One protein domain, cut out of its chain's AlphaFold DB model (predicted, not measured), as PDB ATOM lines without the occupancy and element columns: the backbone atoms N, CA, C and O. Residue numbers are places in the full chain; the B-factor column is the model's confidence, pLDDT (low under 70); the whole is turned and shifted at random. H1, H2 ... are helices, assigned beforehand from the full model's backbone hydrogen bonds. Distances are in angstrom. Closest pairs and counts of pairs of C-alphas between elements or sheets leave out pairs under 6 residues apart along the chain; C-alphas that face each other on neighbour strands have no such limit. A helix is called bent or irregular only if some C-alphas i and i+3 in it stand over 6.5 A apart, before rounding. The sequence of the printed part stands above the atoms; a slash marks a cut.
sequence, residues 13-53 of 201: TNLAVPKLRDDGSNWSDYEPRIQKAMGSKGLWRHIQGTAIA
ATOM      1  N   THR A  13      46.941  33.277  25.095       49.34
ATOM      2  CA  THR A  13      47.950  32.581  25.910       49.34
ATOM      3  C   THR A  13      48.856  33.508  26.731       49.34
ATOM      4  O   THR A  13      49.734  33.022  27.438       49.34
ATOM      5  N   ASN A  14      48.649  34.833  26.718       52.12
ATOM      6  CA  ASN A  14      49.522  35.789  27.428       52.12
ATOM      7  C   ASN A  14      48.782  36.702  28.426       52.12
ATOM      8  O   ASN A  14      49.004  37.908  28.470       52.12
ATOM      9  N   LEU A  15      47.875  36.128  29.224       62.31
ATOM     10  CA  LEU A  15      47.215  36.825  30.344       62.31
ATOM     11  C   LEU A  15      47.942  36.632  31.686       62.31
ATOM     12  O   LEU A  15      47.531  37.194  32.700       62.31
ATOM     13  N   ALA A  16      49.015  35.837  31.713       73.62
ATOM     14  CA  ALA A  16      49.829  35.639  32.904       73.62
ATOM     15  C   ALA A  16      50.692  36.886  33.162       73.62
ATOM     16  O   ALA A  16      51.754  37.070  32.557       73.62
ATOM     17  N   VAL A  17      50.217  37.746  34.064       80.62
ATOM     18  CA  VAL A  17      50.968  38.907  34.546       80.62
ATOM     19  C   VAL A  17      51.866  38.458  35.709       80.62
ATOM     20  O   VAL A  17      51.350  37.957  36.710       80.62
ATOM     21  N   PRO A  18      53.200  38.587  35.598       78.06
ATOM     22  CA  PRO A  18      54.113  38.281  36.697       78.06
ATOM     23  C   PRO A  18      53.887  39.245  37.871       78.06
ATOM     24  O   PRO A  18      53.417  40.361  37.683       78.06
ATOM     25  N   LYS A  19      54.245  38.850  39.096       83.25
ATOM     26  CA  LYS A  19      54.220  39.785  40.235       83.25
ATOM     27  C   LYS A  19      55.295  40.857  40.048       83.25
ATOM     28  O   LYS A  19      56.429  40.517  39.710       83.25
ATOM     29  N   LEU A  20      54.958  42.126  40.263       86.12
ATOM     30  CA  LEU A  20      55.924  43.226  40.199       86.12
ATOM     31  C   LEU A  20      56.908  43.112  41.375       86.12
ATOM     32  O   LEU A  20      56.476  43.040  42.525       86.12
ATOM     33  N   ARG A  21      58.211  43.063  41.084       83.69
ATOM     34  CA  ARG A  21      59.282  42.985  42.091       83.69
ATOM     35  C   ARG A  21      59.457  44.339  42.780       83.69
ATOM     36  O   ARG A  21      59.120  45.374  42.208       83.69
ATOM     37  N   ASP A  22      59.985  44.339  44.000       80.44
ATOM     38  CA  ASP A  22      60.130  45.561  44.808       80.44
ATOM     39  C   ASP A  22      61.190  46.527  44.271       80.44
ATOM     40  O   ASP A  22      61.058  47.737  44.416       80.44
ATOM     41  N   ASP A  23      62.201  46.005  43.580       82.62
ATOM     42  CA  ASP A  23      63.224  46.787  42.882       82.62
ATOM     43  C   ASP A  23      62.746  47.337  41.526       82.62
ATOM     44  O   ASP A  23      63.482  48.061  40.858       82.62
ATOM     45  N   GLY A  24      61.536  46.970  41.085       84.88
ATOM     46  CA  GLY A  24      61.005  47.336  39.773       84.88
ATOM     47  C   GLY A  24      61.796  46.751  38.600       84.88
ATOM     48  O   GLY A  24      61.556  47.135  37.457       84.88
ATOM     49  N   SER A  25      62.710  45.803  38.836       89.19
ATOM     50  CA  SER A  25      63.591  45.251  37.793       89.19
ATOM     51  C   SER A  25      62.834  44.520  36.686       89.19
ATOM     52  O   SER A  25      63.334  44.395  35.572       89.19
ATOM     53  N   ASN A  26      61.611  44.067  36.969       87.62
ATOM     54  CA  ASN A  26      60.717  43.459  35.992       87.62
ATOM     55  C   ASN A  26      59.629  44.412  35.474       87.62
ATOM     56  O   ASN A  26      58.663  43.937  34.880       87.62
ATOM     57  N   TRP A  27      59.746  45.728  35.691       87.81
ATOM     58  CA  TRP A  27      58.758  46.708  35.226       87.81
ATOM     59  C   TRP A  27      58.535  46.627  33.713       87.81
ATOM     60  O   TRP A  27      57.392  46.556  33.269       87.81
ATOM     61  N   SER A  28      59.615  46.536  32.933       88.31
ATOM     62  CA  SER A  28      59.564  46.421  31.470       88.31
ATOM     63  C   SER A  28      58.804  45.187  30.976       88.31
ATOM     64  O   SER A  28      58.250  45.208  29.883       88.31
ATOM     65  N   ASP A  29      58.753  44.121  31.780       83.81
ATOM     66  CA  ASP A  29      57.954  42.931  31.488       83.81
ATOM     67  C   ASP A  29      56.532  43.043  32.047       83.81
ATOM     68  O   ASP A  29      55.580  42.567  31.431       83.81
ATOM     69  N   TYR A  30      56.382  43.644  33.227       86.88
ATOM     70  CA  TYR A  30      55.118  43.784  33.940       86.88
ATOM     71  C   TYR A  30      54.162  44.751  33.236       86.88
ATOM     72  O   TYR A  30      53.021  44.378  32.966       86.88
ATOM     73  N   GLU A  31      54.626  45.960  32.911       85.25
ATOM     74  CA  GLU A  31      53.835  47.049  32.330       85.25
ATOM     75  C   GLU A  31      53.078  46.633  31.054       85.25
ATOM     76  O   GLU A  31      51.843  46.705  31.042       85.25
ATOM     77  N   PRO A  32      53.737  46.120  29.994       86.25
ATOM     78  CA  PRO A  32      53.022  45.749  28.775       86.25
ATOM     79  C   PRO A  32      52.064  44.569  29.000       86.25
ATOM     80  O   PRO A  32      51.023  44.476  28.345       86.25
ATOM     81  N   ARG A  33      52.375  43.669  29.945       84.50
ATOM     82  CA  ARG A  33      51.530  42.507  30.262       84.50
ATOM     83  C   ARG A  33      50.280  42.907  31.025       84.50
ATOM     84  O   ARG A  33      49.199  42.448  30.665       84.50
ATOM     85  N   ILE A  34      50.398  43.762  32.042       83.75
ATOM     86  CA  ILE A  34      49.238  44.240  32.798       83.75
ATOM     87  C   ILE A  34      48.359  45.136  31.919       83.75
ATOM     88  O   ILE A  34      47.140  44.985  31.936       83.75
ATOM     89  N   GLN A  35      48.951  45.962  31.049       82.56
ATOM     90  CA  GLN A  35      48.213  46.748  30.061       82.56
ATOM     91  C   GLN A  35      47.436  45.854  29.085       82.56
ATOM     92  O   GLN A  35      46.241  46.063  28.877       82.56
ATOM     93  N   LYS A  36      48.071  44.817  28.524       82.31
ATOM     94  CA  LYS A  36      47.405  43.858  27.629       82.31
ATOM     95  C   LYS A  36      46.313  43.059  28.350       82.31
ATOM     96  O   LYS A  36      45.220  42.878  27.811       82.31
ATOM     97  N   ALA A  37      46.576  42.605  29.574       80.62
ATOM     98  CA  ALA A  37      45.617  41.844  30.373       80.62
ATOM     99  C   ALA A  37      44.397  42.687  30.776       80.62
ATOM    100  O   ALA A  37      43.272  42.199  30.731       80.62
ATOM    101  N   MET A  38      44.589  43.960  31.121       76.50
ATOM    102  CA  MET A  38      43.483  44.869  31.435       76.50
ATOM    103  C   MET A  38      42.768  45.364  30.174       76.50
ATOM    104  O   MET A  38      41.556  45.553  30.199       76.50
ATOM    105  N   GLY A  39      43.487  45.532  29.060       77.38
ATOM    106  CA  GLY A  39      42.921  45.908  27.764       77.38
ATOM    107  C   GLY A  39      42.011  44.828  27.186       77.38
ATOM    108  O   GLY A  39      40.882  45.119  26.810       77.38
ATOM    109  N   SER A  40      42.457  43.570  27.201       70.12
ATOM    110  CA  SER A  40      41.644  42.412  26.779       70.12
ATOM    111  C   SER A  40      40.412  42.176  27.657       70.12
ATOM    112  O   SER A  40      39.439  41.595  27.194       70.12
ATOM    113  N   LYS A  41      40.427  42.666  28.902       72.88
ATOM    114  CA  LYS A  41      39.274  42.657  29.813       72.88
ATOM    115  C   LYS A  41      38.391  43.906  29.707       72.88
ATOM    116  O   LYS A  41      37.501  44.080  30.529       72.88
ATOM    117  N   GLY A  42      38.670  44.822  28.777       71.44
ATOM    118  CA  GLY A  42      37.933  46.084  28.629       71.44
ATOM    119  C   GLY A  42      38.168  47.110  29.749       71.44
ATOM    120  O   GLY A  42      37.697  48.239  29.657       71.44
ATOM    121  N   LEU A  43      38.953  46.773  30.776       71.25
ATOM    122  CA  LEU A  43      39.148  47.592  31.976       71.25
ATOM    123  C   LEU A  43      40.104  48.775  31.746       71.25
ATOM    124  O   LEU A  43      40.002  49.809  32.403       71.25
ATOM    125  N   TRP A  44      41.028  48.655  30.787       76.75
ATOM    126  CA  TRP A  44      42.090  49.644  30.554       76.75
ATOM    127  C   TRP A  44      41.573  51.055  30.237       76.75
ATOM    128  O   TRP A  44      42.141  52.046  30.695       76.75
ATOM    129  N   ARG A  45      40.454  51.167  29.510       71.50
ATOM    130  CA  ARG A  45      39.850  52.469  29.176       71.50
ATOM    131  C   ARG A  45      39.302  53.186  30.409       71.50
ATOM    132  O   ARG A  45      39.330  54.412  30.460       71.50
ATOM    133  N   HIS A  46      38.846  52.432  31.409       77.75
ATOM    134  CA  HIS A  46      38.394  52.990  32.681       77.75
ATOM    135  C   HIS A  46      39.577  53.514  33.502       77.75
ATOM    136  O   HIS A  46      39.487  54.600  34.065       77.75
ATOM    137  N   ILE A  47      40.714  52.811  33.485       74.19
ATOM    138  CA  ILE A  47      41.947  53.221  34.181       74.19
ATOM    139  C   ILE A  47      42.540  54.496  33.569       74.19
ATOM    140  O   ILE A  47      42.998  55.374  34.291       74.19
ATOM    141  N   GLN A  48      42.495  54.634  32.242       71.19
ATOM    142  CA  GLN A  48      42.956  55.845  31.555       71.19
ATOM    143  C   GLN A  48      41.963  57.018  31.632       71.19
ATOM    144  O   GLN A  48      42.271  58.098  31.134       71.19
ATOM    145  N   GLY A  49      40.762  56.819  32.188       73.75
ATOM    146  CA  GLY A  49      39.700  57.832  32.183       73.75
ATOM    147  C   GLY A  49      39.133  58.139  30.789       73.75
ATOM    148  O   GLY A  49      38.460  59.149  30.607       73.75
ATOM    149  N   THR A  50      39.392  57.284  29.793       73.44
ATOM    150  CA  THR A  50      38.939  57.437  28.395       73.44
ATOM    151  C   THR A  50      37.733  56.557  28.057       73.44
ATOM    152  O   THR A  50      37.325  56.447  26.891       73.44
ATOM    153  N   ALA A  51      37.160  55.886  29.057       71.56
ATOM    154  CA  ALA A  51      35.911  55.159  28.918       71.56
ATOM    155  C   ALA A  51      34.776  56.152  28.632       71.56
ATOM    156  O   ALA A  51      34.464  57.018  29.444       71.56
ATOM    157  N   ILE A  52      34.163  56.018  27.457       70.19
ATOM    158  CA  ILE A  52      33.002  56.808  27.048       70.19
ATOM    159  C   ILE A  52      31.800  55.873  27.086       70.19
ATOM    160  O   ILE A  52      31.802  54.856  26.390       70.19
ATOM    161  N   ALA A  53      30.790  56.221  27.883       68.31
ATOM    162  CA  ALA A  53      29.549  55.462  27.942       68.31
ATOM    163  C   ALA A  53      28.824  55.518  26.581       68.31
ATOM    164  O   ALA A  53      28.653  56.616  26.027       68.31
TER     165      ALA A  53
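AT A GLANCE: This is residues 13 to 53 of the 201 residues of an uncharacterized protein of Piloderma croceum (strain F 1598) (UniProt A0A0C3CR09). A single helix, H1, makes the body of this small domain; before it a long stretch with no named element, residues 13 to 26, comes in from well off the helix, passes slantwise by the end where H1 begins, and turns back near Asp 23 to enter it. At the other end of H1 the chain turns a corner into the one-turn helix H2, and residues 48 to 53 trail away as a tail. The printed part has 41 residues with two named helices, H1 then H2, and no named strand; the class is all helix, though under half of the residues, 18 of 41, are in named elements. The whole is loose, with a radius of gyration of the C-alphas of 11.7 A, and flat, spanning 37 by 23 by 12 A.

HOW THE PARTS SIT: After residues 13 to 26 comes H1, residues 27 to 40, and a tight link of 3 residues joins it to H2, residues 44 to 47. H1 and H2 only just touch, with 3 pairs of C-alphas within 8 A, and only at the corner by their link. H1 touches H2 with residues 35 to 39 alone. The closest C-alphas are those of Met 38 and Trp 44, 5.1 A apart; the centres are 12.5 A apart. In H1, 8 of 10 O i to N i+4 pairs are within hydrogen-bond range; H2 is too short for such a pair, but its one O i to N i+3 pair is within range.

IN THESE COORDINATES: H1 begins at C-alpha 27 (58.758, 46.708, 35.226) and ends at C-alpha 40 (41.644, 42.412, 26.779), a length of 19.6 A. It is neither bent nor irregular, but only just: C-alphas 29 and 32 are 6.3 A apart. H2 measures 5.1 A and ends at C-alpha 47 (41.947, 53.221, 34.181).

THE WHOLE: The two C-alphas farthest apart are those of Asp 23 and Ala 53, at 37.8 A. The printed part has no cut. Mean pLDDT of the printed part is 77.4; residues 13 to 15 and residue 53 are under 70.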